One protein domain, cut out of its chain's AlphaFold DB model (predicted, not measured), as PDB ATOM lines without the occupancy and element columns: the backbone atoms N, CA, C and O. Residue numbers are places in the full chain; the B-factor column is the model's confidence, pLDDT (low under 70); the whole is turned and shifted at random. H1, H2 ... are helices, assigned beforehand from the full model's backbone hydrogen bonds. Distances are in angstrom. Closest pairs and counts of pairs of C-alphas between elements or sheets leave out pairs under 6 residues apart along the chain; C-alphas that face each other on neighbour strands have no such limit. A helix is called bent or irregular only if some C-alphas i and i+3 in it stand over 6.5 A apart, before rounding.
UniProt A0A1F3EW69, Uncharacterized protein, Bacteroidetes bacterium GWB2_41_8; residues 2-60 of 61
ATOM      1  N   ILE A   2     154.965 -25.399 176.982       97.62
ATOM      2  CA  ILE A   2     156.143 -25.887 177.733       97.62
ATOM      3  C   ILE A   2     156.684 -24.849 178.738       97.62
ATOM      4  O   ILE A   2     156.782 -25.140 179.926       97.62
ATOM      5  N   TYR A   3     156.924 -23.607 178.299       97.75
ATOM      6  CA  TYR A   3     157.379 -22.516 179.179       97.75
ATOM      7  C   TYR A   3     156.459 -22.287 180.392       97.75
ATOM      8  O   TYR A   3     156.915 -22.244 181.531       97.75
ATOM      9  N   ARG A   4     155.139 -22.210 180.167       98.25
ATOM     10  CA  ARG A   4     154.164 -22.033 181.256       98.25
ATOM     11  C   ARG A   4     154.184 -23.202 182.236       98.25
ATOM     12  O   ARG A   4     154.014 -22.985 183.428       98.25
ATOM     13  N   GLN A   5     154.388 -24.424 181.749       98.38
ATOM     14  CA  GLN A   5     154.454 -25.604 182.606       98.38
ATOM     15  C   GLN A   5     155.715 -25.610 183.480       98.38
ATOM     16  O   GLN A   5     155.637 -25.999 184.643       98.38
ATOM     17  N   ALA A   6     156.848 -25.126 182.959       98.44
ATOM     18  CA  ALA A   6     158.060 -24.931 183.751       98.44
ATOM     19  C   ALA A   6     157.813 -23.977 184.928       98.44
ATOM     20  O   ALA A   6     158.093 -24.337 186.070       98.44
ATOM     21  N   LEU A   7     157.217 -22.806 184.658       98.44
ATOM     22  CA  LEU A   7     156.872 -21.833 185.700       98.44
ATOM     23  C   LEU A   7     155.925 -22.438 186.738       98.44
ATOM     24  O   LEU A   7     156.184 -22.343 187.930       98.44
ATOM     25  N   ARG A   8     154.872 -23.126 186.285       98.44
ATOM     26  CA  ARG A   8     153.896 -23.766 187.172       98.44
ATOM     27  C   ARG A   8     154.537 -24.773 188.123       98.44
ATOM     28  O   ARG A   8     154.201 -24.753 189.294       98.44
ATOM     29  N   PHE A   9     155.466 -25.611 187.662       98.56
ATOM     30  CA  PHE A   9     156.149 -26.559 188.549       98.56
ATOM     31  C   PHE A   9     157.054 -25.875 189.579       98.56
ATOM     32  O   PHE A   9     157.070 -26.282 190.735       98.56
ATOM     33  N   VAL A  10     157.787 -24.830 189.187       98.19
ATOM     34  CA  VAL A  10     158.658 -24.102 190.126       98.19
ATOM     35  C   VAL A  10     157.828 -23.355 191.171       98.19
ATOM     36  O   VAL A  10     158.135 -23.417 192.358       98.19
ATOM     37  N   THR A  11     156.761 -22.683 190.743       98.25
ATOM     38  CA  THR A  11     155.848 -21.974 191.644       98.25
ATOM     39  C   THR A  11     155.087 -22.937 192.550       98.25
ATOM     40  O   THR A  11     154.888 -22.635 193.719       98.25
ATOM     41  N   ASP A  12     154.687 -24.106 192.052       98.50
ATOM     42  CA  ASP A  12     154.001 -25.098 192.879       98.50
ATOM     43  C   ASP A  12     154.912 -25.668 193.972       98.50
ATOM     44  O   ASP A  12     154.485 -25.761 195.117       98.50
ATOM     45  N   TYR A  13     156.195 -25.904 193.673       98.31
ATOM     46  CA  TYR A  13     157.184 -26.254 194.700       98.31
ATOM     47  C   TYR A  13     157.299 -25.183 195.794       98.31
ATOM     48  O   TYR A  13     157.324 -25.506 196.978       98.31
ATOM     49  N   GLN A  14     157.301 -23.898 195.423       98.12
ATOM     50  CA  GLN A  14     157.299 -22.796 196.397       98.12
ATOM     51  C   GLN A  14     156.008 -22.732 197.226       98.12
ATOM     52  O   GLN A  14     156.024 -22.238 198.350       98.12
ATOM     53  N   ASN A  15     154.905 -23.249 196.684       98.00
ATOM     54  CA  ASN A  15     153.606 -23.309 197.342       98.00
ATOM     55  C   ASN A  15     153.351 -24.655 198.040       98.00
ATOM     56  O   ASN A  15     152.195 -24.984 198.291       98.00
ATOM     57  N   ASN A  16     154.396 -25.419 198.380       97.06
ATOM     58  CA  ASN A  16     154.300 -26.727 199.041       97.06
ATOM     59  C   ASN A  16     153.502 -27.778 198.245       97.06
ATOM     60  O   ASN A  16     152.760 -28.567 198.828       97.06
ATOM     61  N   ASP A  17     153.656 -27.792 196.919       97.06
ATOM     62  CA  ASP A  17     153.112 -28.815 196.017       97.06
ATOM     63  C   ASP A  17     151.576 -28.990 196.104       97.06
ATOM     64  O   ASP A  17     151.043 -30.094 195.968       97.06
ATOM     65  N   ILE A  18     150.838 -27.893 196.341       97.25
ATOM     66  CA  ILE A  18     149.372 -27.906 196.523       97.25
ATOM     67  C   ILE A  18     148.589 -28.184 195.236       97.25
ATOM     68  O   ILE A  18     147.445 -28.638 195.301       97.25
ATOM     69  N   TYR A  19     149.157 -27.872 194.071       97.19
ATOM     70  CA  TYR A  19     148.472 -28.005 192.789       97.19
ATOM     71  C   TYR A  19     148.836 -29.316 192.085       97.19
ATOM     72  O   TYR A  19     147.954 -30.011 191.576       97.19
ATOM     73  N   TYR A  20     150.120 -29.676 192.041       96.25
ATOM     74  CA  TYR A  20     150.598 -30.934 191.478       96.25
ATOM     75  C   TYR A  20     151.095 -31.859 192.579       96.25
ATOM     76  O   TYR A  20     152.026 -31.533 193.305       96.25
ATOM     77  N   GLY A  21     150.596 -33.096 192.598       94.94
ATOM     78  CA  GLY A  21     151.120 -34.110 193.509       94.94
ATOM     79  C   GLY A  21     152.632 -34.340 193.351       94.94
ATOM     80  O   GLY A  21     153.160 -34.468 192.231       94.94
ATOM     81  N   ALA A  22     153.312 -34.472 194.490       97.06
ATOM     82  CA  ALA A  22     154.736 -34.748 194.596       97.06
ATOM     83  C   ALA A  22     154.995 -36.108 195.260       97.06
ATOM     84  O   ALA A  22     154.510 -36.413 196.342       97.06
ATOM     85  N   LYS A  23     155.787 -36.952 194.587       97.12
ATOM     86  CA  LYS A  23     156.247 -38.244 195.146       97.12
ATOM     87  C   LYS A  23     157.378 -38.100 196.178       97.12
ATOM     88  O   LYS A  23     157.681 -39.062 196.869       97.12
ATOM     89  N   TYR A  24     158.060 -36.957 196.189       96.94
ATOM     90  CA  TYR A  24     159.171 -36.623 197.081       96.94
ATOM     91  C   TYR A  24     159.342 -35.099 197.109       96.94
ATOM     92  O   TYR A  24     158.952 -34.427 196.159       96.94
ATOM     93  N   GLU A  25     159.960 -34.567 198.159       96.38
ATOM     94  CA  GLU A  25     160.005 -33.128 198.475       96.38
ATOM     95  C   GLU A  25     160.464 -32.222 197.316       96.38
ATOM     96  O   GLU A  25     159.890 -31.175 197.066       96.38
ATOM     97  N   THR A  26     161.472 -32.623 196.541       97.56
ATOM     98  CA  THR A  26     162.019 -31.797 195.442       97.56
ATOM     99  C   THR A  26     161.427 -32.128 194.070       97.56
ATOM    100  O   THR A  26     162.010 -31.793 193.034       97.56
ATOM    101  N   HIS A  27     160.299 -32.838 194.010       98.25
ATOM    102  CA  HIS A  27     159.791 -33.389 192.753       98.25
ATOM    103  C   HIS A  27     159.369 -32.292 191.773       98.25
ATOM    104  O   HIS A  27     159.851 -32.285 190.637       98.25
ATOM    105  N   ASN A  28     158.529 -31.341 192.184       98.12
ATOM    106  CA  ASN A  28     158.123 -30.251 191.295       98.12
ATOM    107  C   ASN A  28     159.286 -29.288 191.001       98.12
ATOM    108  O   ASN A  28     159.440 -28.869 189.851       98.12
ATOM    109  N   LEU A  29     160.203 -29.081 191.956       98.06
ATOM    110  CA  LEU A  29     161.450 -28.349 191.710       98.06
ATOM    111  C   LEU A  29     162.265 -28.963 190.564       98.06
ATOM    112  O   LEU A  29     162.750 -28.233 189.708       98.06
ATOM    113  N   LYS A  30     162.386 -30.296 190.497       98.38
ATOM    114  CA  LYS A  30     163.105 -30.992 189.409       98.38
ATOM    115  C   LYS A  30     162.335 -31.001 188.087       98.38
ATOM    116  O   LYS A  30     162.945 -31.008 187.019       98.38
ATOM    117  N   ARG A  31     160.998 -30.989 188.123       98.44
ATOM    118  CA  ARG A  31     160.165 -30.956 186.907       98.44
ATOM    119  C   ARG A  31     160.296 -29.636 186.146       98.44
ATOM    120  O   ARG A  31     160.269 -29.666 184.918       98.44
ATOM    121  N   GLY A  32     160.471 -28.511 186.841       98.25
ATOM    122  CA  GLY A  32     160.663 -27.194 186.221       98.25
ATOM    123  C   GLY A  32     161.814 -27.159 185.201       98.25
ATOM    124  O   GLY A  32     161.559 -26.938 184.015       98.25
ATOM    125  N   PRO A  33     163.068 -27.443 185.604       98.38
ATOM    126  CA  PRO A  33     164.224 -27.500 184.710       98.38
ATOM    127  C   PRO A  33     164.078 -28.504 183.564       98.38
ATOM    128  O   PRO A  33     164.474 -28.199 182.443       98.38
ATOM    129  N   ASN A  34     163.442 -29.657 183.798       98.50
ATOM    130  CA  ASN A  34     163.175 -30.623 182.727       98.50
ATOM    131  C   ASN A  34     162.279 -30.028 181.627       98.50
ATOM    132  O   ASN A  34     162.503 -30.285 180.447       98.50
ATOM    133  N   GLN A  35     161.288 -29.201 181.987       98.62
ATOM    134  CA  GLN A  35     160.471 -28.483 181.001       98.62
ATOM    135  C   GLN A  35     161.278 -27.410 180.257       98.62
ATOM    136  O   GLN A  35     161.052 -27.193 179.070       98.62
ATOM    137  N   ILE A  36     162.236 -26.756 180.917       98.50
ATOM    138  CA  ILE A  36     163.132 -25.800 180.251       98.50
ATOM    139  C   ILE A  36     164.053 -26.510 179.254       98.50
ATOM    140  O   ILE A  36     164.205 -26.031 178.132       98.50
ATOM    141  N   GLU A  37     164.624 -27.659 179.616       98.62
ATOM    142  CA  GLU A  37     165.422 -28.461 178.684       98.62
ATOM    143  C   GLU A  37     164.572 -28.926 177.496       98.62
ATOM    144  O   GLU A  37     164.974 -28.763 176.347       98.62
ATOM    145  N   LEU A  38     163.347 -29.397 177.749       98.44
ATOM    146  CA  LEU A  38     162.406 -29.741 176.685       98.44
ATOM    147  C   LEU A  38     162.118 -28.550 175.758       98.44
ATOM    148  O   LEU A  38     162.087 -28.727 174.544       98.44
ATOM    149  N   LEU A  39     161.940 -27.339 176.301       98.38
ATOM    150  CA  LEU A  39     161.721 -26.132 175.499       98.38
ATOM    151  C   LEU A  39     162.916 -25.828 174.589       98.38
ATOM    152  O   LEU A  39     162.713 -25.503 173.423       98.38
ATOM    153  N   LYS A  40     164.148 -25.975 175.092       98.56
ATOM    154  CA  LYS A  40     165.365 -25.802 174.282       98.56
ATOM    155  C   LYS A  40     165.418 -26.821 173.147       98.56
ATOM    156  O   LYS A  40     165.573 -26.443 171.992       98.56
ATOM    157  N   ARG A  41     165.202 -28.106 173.456       98.50
ATOM    158  CA  ARG A  41     165.190 -29.184 172.449       98.50
ATOM    159  C   ARG A  41     164.083 -29.028 171.420       98.50
ATOM    160  O   ARG A  41     164.281 -29.410 170.270       98.50
ATOM    161  N   TYR A  42     162.933 -28.508 171.839       97.88
ATOM    162  CA  TYR A  42     161.836 -28.170 170.944       97.88
ATOM    163  C   TYR A  42     162.248 -27.052 169.984       97.88
ATOM    164  O   TYR A  42     162.114 -27.235 168.782       97.88
ATOM    165  N   ALA A  43     162.815 -25.953 170.493       97.94
ATOM    166  CA  ALA A  43     163.280 -24.842 169.663       97.94
ATOM    167  C   ALA A  43     164.356 -25.283 168.651       97.94
ATOM    168  O   ALA A  43     164.284 -24.924 167.482       97.94
ATOM    169  N   GLU A  44     165.296 -26.145 169.058       98.56
ATOM    170  CA  GLU A  44     166.303 -26.738 168.158       98.56
ATOM    171  C   GLU A  44     165.691 -27.544 166.995       98.56
ATOM    172  O   GLU A  44     166.316 -27.687 165.947       98.56
ATOM    173  N   LYS A  45     164.499 -28.120 167.188       98.31
ATOM    174  CA  LYS A  45     163.857 -29.053 166.245       98.31
ATOM    175  C   LYS A  45     162.588 -28.494 165.612       98.31
ATOM    176  O   LYS A  45     161.914 -29.218 164.884       98.31
ATOM    177  N   GLU A  46     162.258 -27.232 165.868       97.75
ATOM    178  CA  GLU A  46     160.978 -26.632 165.488       97.75
ATOM    179  C   GLU A  46     160.697 -26.807 163.993       97.75
ATOM    180  O   GLU A  46     159.649 -27.325 163.616       97.75
ATOM    181  N   GLN A  47     161.678 -26.496 163.142       98.06
ATOM    182  CA  GLN A  47     161.519 -26.613 161.694       98.06
ATOM    183  C   GLN A  47     161.262 -28.057 161.238       98.06
ATOM    184  O   GLN A  47     160.395 -28.292 160.399       98.06
ATOM    185  N   GLN A  48     161.981 -29.032 161.806       98.38
ATOM    186  CA  GLN A  48     161.789 -30.450 161.480       98.38
ATOM    187  C   GLN A  48     160.392 -30.922 161.891       98.38
ATOM    188  O   GLN A  48     159.727 -31.635 161.141       98.38
ATOM    189  N   LEU A  49     159.926 -30.493 163.066       97.44
ATOM    190  CA  LEU A  49     158.589 -30.811 163.559       97.44
ATOM    191  C   LEU A  49     157.504 -30.206 162.663       97.44
ATOM    192  O   LEU A  49     156.546 -30.901 162.330       97.44
ATOM    193  N   LEU A  50     157.666 -28.951 162.233       97.44
ATOM    194  CA  LEU A  50     156.737 -28.305 161.305       97.44
ATOM    195  C   LEU A  50     156.659 -29.054 159.971       97.44
ATOM    196  O   LEU A  50     155.559 -29.300 159.488       97.44
ATOM    197  N   THR A  51     157.793 -29.494 159.420       98.00
ATOM    198  CA  THR A  51     157.816 -30.311 158.199       98.00
ATOM    199  C   THR A  51     157.014 -31.603 158.359       98.00
ATOM    200  O   THR A  51     156.178 -31.906 157.509       98.00
ATOM    201  N   VAL A  52     157.219 -32.342 159.455       97.50
ATOM    202  CA  VAL A  52     156.483 -33.591 159.726       97.50
ATOM    203  C   VAL A  52     154.981 -33.333 159.845       97.50
ATOM    204  O   VAL A  52     154.182 -34.071 159.273       97.50
ATOM    205  N   VAL A  53     154.581 -32.267 160.543       96.62
ATOM    206  CA  VAL A  53     153.166 -31.895 160.680       96.62
ATOM    207  C   VAL A  53     152.555 -31.543 159.324       96.62
ATOM    208  O   VAL A  53     151.462 -32.014 159.017       96.62
ATOM    209  N   SER A  54     153.253 -30.767 158.490       97.06
ATOM    210  CA  SER A  54     152.781 -30.432 157.143       97.06
ATOM    211  C   SER A  54     152.601 -31.672 156.265       97.06
ATOM    212  O   SER A  54     151.577 -31.780 155.597       97.06
ATOM    213  N   MET A  55     153.537 -32.626 156.306       96.62
ATOM    214  CA  MET A  55     153.401 -33.902 155.588       96.62
ATOM    215  C   MET A  55     152.146 -34.660 156.042       96.62
ATOM    216  O   MET A  55     151.312 -35.017 155.219       96.62
ATOM    217  N   MET A  56     151.938 -34.797 157.356       95.62
ATOM    218  CA  MET A  56     150.770 -35.499 157.909       95.62
ATOM    219  C   MET A  56     149.422 -34.841 157.585       95.62
ATOM    220  O   MET A  56     148.398 -35.525 157.596       95.62
ATOM    221  N   ILE A  57     149.390 -33.522 157.382       95.69
ATOM    222  CA  ILE A  57     148.172 -32.802 156.989       95.69
ATOM    223  C   ILE A  57     147.891 -33.012 155.499       95.69
ATOM    224  O   ILE A  57     146.743 -33.256 155.135       95.69
ATOM    225  N   ASN A  58     148.925 -32.948 154.658       90.62
ATOM    226  CA  ASN A  58     148.795 -33.089 153.210       90.62
ATOM    227  C   ASN A  58     148.486 -34.530 152.785       90.62
ATOM    228  O   ASN A  58     147.711 -34.719 151.860       90.62
ATOM    229  N   ASP A  59     149.001 -35.536 153.498       76.75
ATOM    230  CA  ASP A  59     148.701 -36.957 153.242       76.75
ATOM    231  C   ASP A  59     147.243 -37.346 153.571       76.75
ATOM    232  O   ASP A  59     146.818 -38.471 153.307       76.75
ATOM    233  N   LYS A  60     146.474 -36.447 154.202       60.50
ATOM    234  CA  LYS A  60     145.065 -36.662 154.575       60.50
ATOM    235  C   LYS A  60     144.063 -35.924 153.675       60.50
ATOM    236  O   LYS A  60     142.868 -35.999 153.968       60.50
TER     237      LYS A  60
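Overview. This is residues 2 to 60 of the 61 residues of an uncharacterized protein of Bacteroidetes bacterium GWB2_41_8 (UniProt A0A1F3EW69). Picture a helical hairpin with a long free arm: the short helix H1 and H2a, the first arm of the bent helix H2, lie side by side and run opposite ways, joined at one end by a broad loop. Past the other end, H2 turns sharply into its second arm, H2b, and residues 43 to 60 stick out from the hairpin, making much of the length. The printed part has 59 residues, with two named helices, H1 then H2, and no named strand; the class is all helix. It is only just extended, close to loose, with a radius of gyration of the C-alphas of 15.8 A and spans of 47 by 22 by 17 A.

Along the chain. Find C-alpha 2 at (156.143, -25.887, 177.733); from there H1 runs through residues 2 to 14 for 19.0 A. H2, residues 27 to 58, was assigned as one helix by its hydrogen bonds, but is bent: C-alphas 44 and 47 are 8.0 A apart. Its arm H2a, residues 27 to 44, begins with C-alpha 27 at (159.791, -33.389, 192.753) and measures 26.3 A. Its arm H2b, residues 47 to 58, measures 16.6 A and ends with C-alpha 58 at (148.795, -33.089, 153.210).

Arrangement. Look first at Ala 6 and Gly 32, whose C-alphas, 4.2 A apart, are the closest of H1 and H2a. These two touch at a shallow tilt of 16 degrees, opposite ways, as a helical hairpin. H2b stands about perpendicular to H2a, at 76 degrees, and is apart from H1. In H1 and H2b every O i to N i+4 pair is within hydrogen-bond range; in H2a 12 of 14 are.

Size, cuts and confidence. The C-alphas of Asn 16 and Asp 59, the two farthest apart, are 47.3 A from each other. Without residues 43 to 60, which stand free, the body spans 28 by 16 by 12 A. The link from H1 to H2 is long, with 12 residues, and the printed part has no cut. The mean pLDDT of the printed part is 96.7; look at residue 60 for the one value under 70.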